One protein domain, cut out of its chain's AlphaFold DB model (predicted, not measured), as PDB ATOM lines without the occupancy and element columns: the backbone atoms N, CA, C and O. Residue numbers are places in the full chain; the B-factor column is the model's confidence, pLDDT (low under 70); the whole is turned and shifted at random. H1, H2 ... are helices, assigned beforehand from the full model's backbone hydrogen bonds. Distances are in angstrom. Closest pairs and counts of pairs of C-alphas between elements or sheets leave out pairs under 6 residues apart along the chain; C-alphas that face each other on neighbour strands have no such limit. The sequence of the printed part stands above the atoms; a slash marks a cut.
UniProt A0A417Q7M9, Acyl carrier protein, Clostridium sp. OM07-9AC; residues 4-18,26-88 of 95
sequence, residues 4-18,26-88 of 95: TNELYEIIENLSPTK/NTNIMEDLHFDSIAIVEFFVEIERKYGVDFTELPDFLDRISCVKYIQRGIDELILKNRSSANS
ATOM      1  N   THR A   4     173.580 154.649 223.028       61.44
ATOM      2  CA  THR A   4     173.860 155.811 223.891       61.44
ATOM      3  C   THR A   4     172.854 156.946 223.672       61.44
ATOM      4  O   THR A   4     172.474 157.624 224.618       61.44
ATOM      5  N   ASN A   5     172.372 157.115 222.435       76.69
ATOM      6  CA  ASN A   5     171.371 158.134 222.115       76.69
ATOM      7  C   ASN A   5     170.023 157.845 222.786       76.69
ATOM      8  O   ASN A   5     169.367 158.767 223.252       76.69
ATOM      9  N   GLU A   6     169.640 156.573 222.894       89.75
ATOM     10  CA  GLU A   6     168.351 156.184 223.465       89.75
ATOM     11  C   GLU A   6     168.297 156.427 224.976       89.75
ATOM     12  O   GLU A   6     167.274 156.862 225.501       89.75
ATOM     13  N   LEU A   7     169.404 156.190 225.688       93.12
ATOM     14  CA  LEU A   7     169.490 156.502 227.113       93.12
ATOM     15  C   LEU A   7     169.356 158.008 227.355       93.12
ATOM     16  O   LEU A   7     168.612 158.413 228.247       93.12
ATOM     17  N   TYR A   8     170.036 158.833 226.554       92.12
ATOM     18  CA  TYR A   8     169.893 160.282 226.664       92.12
ATOM     19  C   TYR A   8     168.451 160.717 226.398       92.12
ATOM     20  O   TYR A   8     167.921 161.481 227.191       92.12
ATOM     21  N   GLU A   9     167.782 160.179 225.375       91.00
ATOM     22  CA  GLU A   9     166.371 160.488 225.099       91.00
ATOM     23  C   GLU A   9     165.450 160.152 226.281       91.00
ATOM     24  O   GLU A   9     164.578 160.949 226.630       91.00
ATOM     25  N   ILE A  10     165.643 159.001 226.937       94.00
ATOM     26  CA  ILE A  10     164.867 158.639 228.136       94.00
ATOM     27  C   ILE A  10     165.096 159.675 229.245       94.00
ATOM     28  O   ILE A  10     164.136 160.164 229.842       94.00
ATOM     29  N   ILE A  11     166.356 160.033 229.501       93.31
ATOM     30  CA  ILE A  11     166.710 161.011 230.537       93.31
ATOM     31  C   ILE A  11     166.129 162.391 230.202       93.31
ATOM     32  O   ILE A  11     165.602 163.060 231.086       93.31
ATOM     33  N   GLU A  12     166.192 162.817 228.940       91.06
ATOM     34  CA  GLU A  12     165.640 164.095 228.482       91.06
ATOM     35  C   GLU A  12     164.124 164.161 228.661       91.06
ATOM     36  O   GLU A  12     163.609 165.170 229.145       91.06
ATOM     37  N   ASN A  13     163.415 163.082 228.327       90.88
ATOM     38  CA  ASN A  13     161.956 163.021 228.413       90.88
ATOM     39  C   ASN A  13     161.437 162.987 229.854       90.88
ATOM     40  O   ASN A  13     160.354 163.507 230.122       90.88
ATOM     41  N   LEU A  14     162.191 162.369 230.764       92.06
ATOM     42  CA  LEU A  14     161.812 162.225 232.171       92.06
ATOM     43  C   LEU A  14     162.398 163.316 233.069       92.06
ATOM     44  O   LEU A  14     162.078 163.367 234.256       92.06
ATOM     45  N   SER A  15     163.253 164.193 232.533       88.06
ATOM     46  CA  SER A  15     163.856 165.243 233.341       88.06
ATOM     47  C   SER A  15     162.778 166.195 233.876       88.06
ATOM     48  O   SER A  15     162.063 166.824 233.091       88.06
ATOM     49  N   PRO A  16     162.672 166.368 235.208       79.38
ATOM     50  CA  PRO A  16     161.671 167.254 235.802       79.38
ATOM     51  C   PRO A  16     162.005 168.732 235.577       79.38
ATOM     52  O   PRO A  16     161.170 169.613 235.788       79.38
ATOM     53  N   THR A  17     163.239 169.025 235.160       75.31
ATOM     54  CA  THR A  17     163.713 170.379 234.915       75.31
ATOM     55  C   THR A  17     164.023 170.584 233.445       75.31
ATOM     56  O   THR A  17     164.446 169.687 232.721       75.31
ATOM     57  N   LYS A  18     163.826 171.819 232.979       76.12
ATOM     58  CA  LYS A  18     164.227 172.179 231.626       76.12
ATOM     59  C   LYS A  18     165.748 172.106 231.528       76.12
ATOM     60  O   LYS A  18     166.456 172.870 232.186       76.12
ATOM     61  N   ASN A  26     179.089 161.997 232.278       94.12
ATOM     62  CA  ASN A  26     179.393 162.356 233.662       94.12
ATOM     63  C   ASN A  26     178.224 163.036 234.372       94.12
ATOM     64  O   ASN A  26     178.326 163.281 235.573       94.12
ATOM     65  N   THR A  27     177.131 163.315 233.664       93.31
ATOM     66  CA  THR A  27     175.944 163.940 234.244       93.31
ATOM     67  C   THR A  27     175.365 163.045 235.338       93.31
ATOM     68  O   THR A  27     175.184 161.839 235.136       93.31
ATOM     69  N   ASN A  28     175.087 163.630 236.502       94.00
ATOM     70  CA  ASN A  28     174.429 162.954 237.610       94.00
ATOM     71  C   ASN A  28     172.915 163.200 237.548       94.00
ATOM     72  O   ASN A  28     172.462 164.333 237.704       94.00
ATOM     73  N   ILE A  29     172.102 162.163 237.330       92.94
ATOM     74  CA  ILE A  29     170.656 162.368 237.115       92.94
ATOM     75  C   ILE A  29     169.928 162.847 238.385       92.94
ATOM     76  O   ILE A  29     168.883 163.488 238.298       92.94
ATOM     77  N   MET A  30     170.486 162.584 239.570       91.69
ATOM     78  CA  MET A  30     169.916 163.033 240.843       91.69
ATOM     79  C   MET A  30     170.400 164.437 241.207       91.69
ATOM     80  O   MET A  30     169.602 165.302 241.560       91.69
ATOM     81  N   GLU A  31     171.706 164.680 241.119       91.75
ATOM     82  CA  GLU A  31     172.301 165.948 241.558       91.75
ATOM     83  C   GLU A  31     172.192 167.050 240.501       91.75
ATOM     84  O   GLU A  31     171.859 168.180 240.850       91.75
ATOM     85  N   ASP A  32     172.432 166.734 239.224       92.19
ATOM     86  CA  ASP A  32     172.412 167.724 238.141       92.19
ATOM     87  C   ASP A  32     171.018 167.899 237.537       92.19
ATOM     88  O   ASP A  32     170.658 169.008 237.137       92.19
ATOM     89  N   LEU A  33     170.253 166.806 237.424       91.88
ATOM     90  CA  LEU A  33     168.942 166.810 236.760       91.88
ATOM     91  C   LEU A  33     167.760 166.777 237.734       91.88
ATOM     92  O   LEU A  33     166.619 166.957 237.305       91.88
ATOM     93  N   HIS A  34     168.033 166.594 239.030       91.56
ATOM     94  CA  HIS A  34     167.043 166.606 240.106       91.56
ATOM     95  C   HIS A  34     165.909 165.591 239.932       91.56
ATOM     96  O   HIS A  34     164.765 165.891 240.271       91.56
ATOM     97  N   PHE A  35     166.216 164.392 239.425       93.56
ATOM     98  CA  PHE A  35     165.252 163.293 239.405       93.56
ATOM     99  C   PHE A  35     164.791 162.991 240.834       93.56
ATOM    100  O   PHE A  35     165.596 162.649 241.704       93.56
ATOM    101  N   ASP A  36     163.488 163.123 241.072       90.75
ATOM    102  CA  ASP A  36     162.874 162.709 242.324       90.75
ATOM    103  C   ASP A  36     162.579 161.199 242.325       90.75
ATOM    104  O   ASP A  36     162.816 160.482 241.351       90.75
ATOM    105  N   SER A  37     162.056 160.690 243.439       91.44
ATOM    106  CA  SER A  37     161.740 159.267 243.575       91.44
ATOM    107  C   SER A  37     160.718 158.763 242.552       91.44
ATOM    108  O   SER A  37     160.745 157.582 242.222       91.44
ATOM    109  N   ILE A  38     159.811 159.620 242.072       93.06
ATOM    110  CA  ILE A  38     158.802 159.238 241.076       93.06
ATOM    111  C   ILE A  38     159.473 159.144 239.706       93.06
ATOM    112  O   ILE A  38     159.361 158.108 239.052       93.06
ATOM    113  N   ALA A  39     160.253 160.158 239.330       93.06
ATOM    114  CA  ALA A  39     161.027 160.167 238.093       93.06
ATOM    115  C   ALA A  39     162.014 158.989 238.025       93.06
ATOM    116  O   ALA A  39     162.191 158.396 236.969       93.06
ATOM    117  N   ILE A  40     162.619 158.594 239.152       93.81
ATOM    118  CA  ILE A  40     163.486 157.406 239.239       93.81
ATOM    119  C   ILE A  40     162.711 156.114 238.946       93.81
ATOM    120  O   ILE A  40     163.212 155.241 238.238       93.81
ATOM    121  N   VAL A  41     161.493 155.970 239.471       94.62
ATOM    122  CA  VAL A  41     160.664 154.785 239.201       94.62
ATOM    123  C   VAL A  41     160.252 154.745 237.730       94.62
ATOM    124  O   VAL A  41     160.398 153.705 237.089       94.62
ATOM    125  N   GLU A  42     159.799 155.868 237.172       95.56
ATOM    126  CA  GLU A  42     159.467 155.978 235.744       95.56
ATOM    127  C   GLU A  42     160.685 155.694 234.855       95.56
ATOM    128  O   GLU A  42     160.572 155.011 233.837       95.56
ATOM    129  N   PHE A  43     161.867 156.133 235.283       95.69
ATOM    130  CA  PHE A  43     163.127 155.865 234.602       95.69
ATOM    131  C   PHE A  43     163.445 154.372 234.529       95.69
ATOM    132  O   PHE A  43     163.803 153.879 233.460       95.69
ATOM    133  N   PHE A  44     163.268 153.629 235.624       95.94
ATOM    134  CA  PHE A  44     163.448 152.176 235.603       95.94
ATOM    135  C   PHE A  44     162.446 151.476 234.686       95.94
ATOM    136  O   PHE A  44     162.840 150.589 233.931       95.94
ATOM    137  N   VAL A  45     161.182 151.907 234.698       96.38
ATOM    138  CA  VAL A  45     160.145 151.357 233.813       96.38
ATOM    139  C   VAL A  45     160.493 151.589 232.341       96.38
ATOM    140  O   VAL A  45     160.373 150.673 231.527       96.38
ATOM    141  N   GLU A  46     160.956 152.785 231.977       96.38
ATOM    142  CA  GLU A  46     161.345 153.078 230.594       96.38
ATOM    143  C   GLU A  46     162.635 152.353 230.184       96.38
ATOM    144  O   GLU A  46     162.726 151.887 229.045       96.38
ATOM    145  N   ILE A  47     163.594 152.149 231.097       95.75
ATOM    146  CA  ILE A  47     164.748 151.269 230.846       95.75
ATOM    147  C   ILE A  47     164.281 149.840 230.548       95.75
ATOM    148  O   ILE A  47     164.696 149.263 229.539       95.75
ATOM    149  N   GLU A  48     163.410 149.272 231.382       95.88
ATOM    150  CA  GLU A  48     162.906 147.909 231.196       95.88
ATOM    151  C   GLU A  48     162.161 147.774 229.869       95.88
ATOM    152  O   GLU A  48     162.437 146.868 229.079       95.88
ATOM    153  N   ARG A  49     161.282 148.730 229.565       95.25
ATOM    154  CA  ARG A  49     160.527 148.774 228.312       95.25
ATOM    155  C   ARG A  49     161.430 148.884 227.085       95.25
ATOM    156  O   ARG A  49     161.152 148.241 226.072       95.25
ATOM    157  N   LYS A  50     162.466 149.724 227.140       94.81
ATOM    158  CA  LYS A  50     163.324 150.020 225.987       94.81
ATOM    159  C   LYS A  50     164.367 148.932 225.743       94.81
ATOM    160  O   LYS A  50     164.577 148.539 224.597       94.81
ATOM    161  N   TYR A  51     165.001 148.441 226.804       93.69
ATOM    162  CA  TYR A  51     166.147 147.534 226.718       93.69
ATOM    163  C   TYR A  51     165.811 146.080 227.067       93.69
ATOM    164  O   TYR A  51     166.626 145.192 226.807       93.69
ATOM    165  N   GLY A  52     164.630 145.810 227.633       94.56
ATOM    166  CA  GLY A  52     164.229 144.470 228.065       94.56
ATOM    167  C   GLY A  52     165.052 143.953 229.245       94.56
ATOM    168  O   GLY A  52     165.363 142.760 229.299       94.56
ATOM    169  N   VAL A  53     165.469 144.851 230.143       95.19
ATOM    170  CA  VAL A  53     166.266 144.522 231.331       95.19
ATOM    171  C   VAL A  53     165.680 145.156 232.586       95.19
ATOM    172  O   VAL A  53     165.327 146.330 232.578       95.19
ATOM    173  N   ASP A  54     165.652 144.405 233.683       95.69
ATOM    174  CA  ASP A  54     165.368 144.956 235.006       95.69
ATOM    175  C   ASP A  54     166.671 145.499 235.609       95.69
ATOM    176  O   ASP A  54     167.569 144.744 235.991       95.69
ATOM    177  N   PHE A  55     166.789 146.827 235.671       96.19
ATOM    178  CA  PHE A  55     167.984 147.489 236.196       96.19
ATOM    179  C   PHE A  55     168.232 147.180 237.680       96.19
ATOM    180  O   PHE A  55     169.379 147.212 238.136       96.19
ATOM    181  N   THR A  56     167.180 146.844 238.432       94.94
ATOM    182  CA  THR A  56     167.257 146.551 239.868       94.94
ATOM    183  C   THR A  56     167.883 145.186 240.169       94.94
ATOM    184  O   THR A  56     168.284 144.932 241.303       94.94
ATOM    185  N   GLU A  57     168.071 144.334 239.153       95.31
ATOM    186  CA  GLU A  57     168.828 143.083 239.287       95.31
ATOM    187  C   GLU A  57     170.335 143.294 239.507       95.31
ATOM    188  O   GLU A  57     171.045 142.348 239.872       95.31
ATOM    189  N   LEU A  58     170.858 144.498 239.251       95.62
ATOM    190  CA  LEU A  58     172.251 144.812 239.552       95.62
ATOM    191  C   LEU A  58     172.424 144.927 241.075       95.62
ATOM    192  O   LEU A  58     171.725 145.712 241.711       95.62
ATOM    193  N   PRO A  59     173.378 144.206 241.691       92.94
ATOM    194  CA  PRO A  59     173.555 144.228 243.146       92.94
ATOM    195  C   PRO A  59     173.933 145.617 243.687       92.94
ATOM    196  O   PRO A  59     173.675 145.921 244.847       92.94
ATOM    197  N   ASP A  60     174.530 146.455 242.842       94.69
ATOM    198  CA  ASP A  60     174.979 147.821 243.101       94.69
ATOM    199  C   ASP A  60     174.137 148.866 242.339       94.69
ATOM    200  O   ASP A  60     174.615 149.962 242.041       94.69
ATOM    201  N   PHE A  61     172.878 148.552 241.996       93.25
ATOM    202  CA  PHE A  61     172.049 149.427 241.155       93.25
ATOM    203  C   PHE A  61     171.887 150.848 241.722       93.25
ATOM    204  O   PHE A  61     171.897 151.804 240.949       93.25
ATOM    205  N   LEU A  62     171.787 150.996 243.052       91.62
ATOM    206  CA  LEU A  62     171.661 152.299 243.723       91.62
ATOM    207  C   LEU A  62     172.894 153.184 243.516       91.62
ATOM    208  O   LEU A  62     172.755 154.386 243.300       91.62
ATOM    209  N   ASP A  63     174.090 152.598 243.519       91.88
ATOM    210  CA  ASP A  63     175.324 153.341 243.257       91.88
ATOM    211  C   ASP A  63     175.416 153.725 241.773       91.88
ATOM    212  O   ASP A  63     175.862 154.820 241.413       91.88
ATOM    213  N   ARG A  64     174.942 152.839 240.887       93.38
ATOM    214  CA  ARG A  64     175.007 153.024 239.432       93.38
ATOM    215  C   ARG A  64     174.017 154.035 238.885       93.38
ATOM    216  O   ARG A  64     174.359 154.714 237.921       93.38
ATOM    217  N   ILE A  65     172.830 154.165 239.477       93.50
ATOM    218  CA  ILE A  65     171.822 155.130 239.009       93.50
ATOM    219  C   ILE A  65     172.261 156.592 239.196       93.50
ATOM    220  O   ILE A  65     171.638 157.501 238.664       93.50
ATOM    221  N   SER A  66     173.368 156.849 239.890       91.75
ATOM    222  CA  SER A  66     173.879 158.207 240.066       91.75
ATOM    223  C   SER A  66     174.296 158.881 238.755       91.75
ATOM    224  O   SER A  66     174.014 160.057 238.582       91.75
ATOM    225  N   CYS A  67     174.947 158.182 237.818       94.44
ATOM    226  CA  CYS A  67     175.649 158.822 236.698       94.44
ATOM    227  C   CYS A  67     175.431 158.092 235.369       94.44
ATOM    228  O   CYS A  67     175.479 156.860 235.317       94.44
ATOM    229  N   VAL A  68     175.267 158.845 234.275       95.12
ATOM    230  CA  VAL A  68     174.867 158.297 232.965       95.12
ATOM    231  C   VAL A  68     175.776 157.170 232.473       95.12
ATOM    232  O   VAL A  68     175.279 156.119 232.067       95.12
ATOM    233  N   LYS A  69     177.101 157.309 232.579       95.19
ATOM    234  CA  LYS A  69     178.035 156.236 232.188       95.19
ATOM    235  C   LYS A  69     177.852 154.940 232.979       95.19
ATOM    236  O   LYS A  69     178.065 153.856 232.439       95.19
ATOM    237  N   TYR A  70     177.489 155.032 234.259       96.62
ATOM    238  CA  TYR A  70     177.279 153.857 235.105       96.62
ATOM    239  C   TYR A  70     175.933 153.205 234.813       96.62
ATOM    240  O   TYR A  70     175.851 151.976 234.801       96.62
ATOM    241  N   ILE A  71     174.923 154.012 234.488       96.56
ATOM    242  CA  ILE A  71     173.632 153.529 234.001       96.56
ATOM    243  C   ILE A  71     173.817 152.767 232.688       96.56
ATOM    244  O   ILE A  71     173.444 151.599 232.607       96.56
ATOM    245  N   GLN A  72     174.473 153.372 231.692       96.00
ATOM    246  CA  GLN A  72     174.730 152.721 230.404       96.00
ATOM    247  C   GLN A  72     175.478 151.397 230.588       96.00
ATOM    248  O   GLN A  72     175.071 150.366 230.054       96.00
ATOM    249  N   ARG A  73     176.534 151.403 231.408       95.69
ATOM    250  CA  ARG A  73     177.293 150.190 231.717       95.69
ATOM    251  C   ARG A  73     176.426 149.119 232.385       95.69
ATOM    252  O   ARG A  73     176.566 147.945 232.058       95.69
ATOM    253  N   GLY A  74     175.546 149.500 233.311       96.44
ATOM    254  CA  GLY A  74     174.608 148.575 233.947       96.44
ATOM    255  C   GLY A  74     173.646 147.930 232.951       96.44
ATOM    256  O   GLY A  74     173.486 146.711 232.964       96.44
ATOM    257  N   ILE A  75     173.083 148.725 232.042       96.00
ATOM    258  CA  ILE A  75     172.215 148.238 230.963       96.00
ATOM    259  C   ILE A  75     172.970 147.239 230.077       96.00
ATOM    260  O   ILE A  75     172.478 146.138 229.827       96.00
ATOM    261  N   ASP A  76     174.186 147.579 229.649       94.94
ATOM    262  CA  ASP A  76     174.999 146.713 228.790       94.94
ATOM    263  C   ASP A  76     175.356 145.381 229.478       94.94
ATOM    264  O   ASP A  76     175.292 144.316 228.854       94.94
ATOM    265  N   GLU A  77     175.687 145.417 230.774       95.62
ATOM    266  CA  GLU A  77     175.959 144.223 231.586       95.62
ATOM    267  C   GLU A  77     174.726 143.306 231.675       95.62
ATOM    268  O   GLU A  77     174.846 142.090 231.485       95.62
ATOM    269  N   LEU A  78     173.534 143.871 231.884       95.75
ATOM    270  CA  LEU A  78     172.280 143.111 231.944       95.75
ATOM    271  C   LEU A  78     171.895 142.515 230.585       95.75
ATOM    272  O   LEU A  78     171.524 141.342 230.508       95.75
ATOM    273  N   ILE A  79     172.055 143.270 229.494       94.62
ATOM    274  CA  ILE A  79     171.819 142.762 228.134       94.62
ATOM    275  C   ILE A  79     172.744 141.573 227.844       94.62
ATOM    276  O   ILE A  79     172.308 140.555 227.293       94.62
ATOM    277  N   LEU A  80     174.022 141.672 228.219       93.50
ATOM    278  CA  LEU A  80     174.990 140.596 228.016       93.50
ATOM    279  C   LEU A  80     174.650 139.353 228.856       93.50
ATOM    280  O   LEU A  80     174.724 138.227 228.346       93.50
ATOM    281  N   LYS A  81     174.237 139.550 230.113       92.44
ATOM    282  CA  LYS A  81     173.763 138.485 231.011       92.44
ATOM    283  C   LYS A  81     172.557 137.761 230.404       92.44
ATOM    284  O   LYS A  81     172.605 136.539 230.255       92.44
ATOM    285  N   ASN A  82     171.538 138.493 229.953       89.25
ATOM    286  CA  ASN A  82     170.317 137.915 229.376       89.25
ATOM    287  C   ASN A  82     170.597 137.101 228.104       89.25
ATOM    288  O   ASN A  82     170.046 136.012 227.925       89.25
ATOM    289  N   ARG A  83     171.525 137.558 227.253       86.19
ATOM    290  CA  ARG A  83     171.968 136.801 226.067       86.19
ATOM    291  C   ARG A  83     172.730 135.524 226.424       86.19
ATOM    292  O   ARG A  83     172.564 134.501 225.761       86.19
ATOM    293  N   SER A  84     173.556 135.570 227.466       81.69
ATOM    294  CA  SER A  84     174.346 134.415 227.920       81.69
ATOM    295  C   SER A  84     173.458 133.321 228.528       81.69
ATOM    296  O   SER A  84     173.671 132.131 228.274       81.69
ATOM    297  N   SER A  85     172.414 133.722 229.259       74.06
ATOM    298  CA  SER A  85     171.385 132.822 229.790       74.06
ATOM    299  C   SER A  85     170.538 132.197 228.675       74.06
ATOM    300  O   SER A  85     170.317 130.987 228.680       74.06
ATOM    301  N   ALA A  86     170.138 132.982 227.669       69.38
ATOM    302  CA  ALA A  86     169.372 132.484 226.521       69.38
ATOM    303  C   ALA A  86     170.155 131.457 225.676       69.38
ATOM    304  O   ALA A  86     169.598 130.445 225.252       69.38
ATOM    305  N   ASN A  87     171.462 131.664 225.478       61.53
ATOM    306  CA  ASN A  87     172.309 130.751 224.700       61.53
ATOM    307  C   ASN A  87     172.663 129.442 225.430       61.53
ATOM    308  O   ASN A  87     173.034 128.464 224.776       61.53
ATOM    309  N   SER A  88     172.555 129.396 226.761       59.12
ATOM    310  CA  SER A  88     172.829 128.176 227.536       59.12
ATOM    311  C   SER A  88     171.654 127.188 227.515       59.12
ATOM    312  O   SER A  88     171.881 125.982 227.534       59.12
TER     313      SER A  88
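AT A GLANCE: This is residues 4 to 18 and 26 to 88 of the 95 residues of the protein "Acyl carrier protein" of Clostridium sp. OM07-9AC (UniProt A0A417Q7M9). One long helix, H4, makes the long axis; H1 and H2, side by side and running opposite ways, lie close to its earlier part, the short H3 touches it near its start, and the last residues of H4, 83 to 88, stick out free as an arm. The stretch of residues 26 to 36 lies at the end of the body away from that arm. The printed part has 78 residues with four named helices, H1, H2, H3 and H4 along the chain, and no named strand, and the class is all helix. It is compact, with a radius of gyration of the C-alphas of 12.5 A, and it spans 45 by 21 by 21 A, the arm of H4 adding to the length.

IN THESE COORDINATES: Find C-alpha 68 at (174.867, 158.297, 232.965); from there H4, residues 68 to 88, runs 30.7 A to C-alpha 88 at (172.829, 128.176, 227.536). Just before it in the chain, look for H3, residues 61 to 64, 5.0 A long. H2, residues 37 to 51, is 21.0 A long. For H1, residues 4 to 14, begin at C-alpha 4 at (173.860, 155.811, 223.891) and go 16.0 A to C-alpha 14.

HOW THE PARTS SIT: Start at H4 and look at residues 70 to 74, the part of it that alone touches H3; the closest C-alphas, those of Arg 64 and Tyr 70, are 5.0 A apart. H2 is close to H4 but not clearly touching, with the closest C-alphas, those of Tyr 51 and Ile 75, 7.4 A apart; the two run the same way at a steep tilt of 42 degrees. H1 is also close to H4 but not clearly touching, with the closest C-alphas, those of Leu 7 and Gln 72, 7.3 A apart; these run opposite ways at a steep tilt of 62 degrees. Next compare Leu 14 and Ala 39, whose C-alphas, 6.3 A apart, are the closest of H1 and H2. Those two helices touch and run opposite ways at a tilt of 35.4 degrees, only just steep. H3 is apart from H1 and from H2. In H1, H2 and H4 every O i to N i+4 pair is within hydrogen-bond range; H3 is too short for such a pair, and its one O i to N i+3 pair is within range.

THE WHOLE: The two C-alphas farthest apart, those of Lys 18 and Ser 88, are 45.0 A from each other. Look for the cut after Lys 18: residues 19 to 25 are not printed, and C-alphas 18 and 26 stand 18.2 A apart across it, within the link from H1 to H2. Of the links that are printed whole, H2 to H3 is short and H3 to H4 is tight. The mean pLDDT of the printed part is 90.8; the model's confidence is under 70 at residue 4 and at residues 86 to 88.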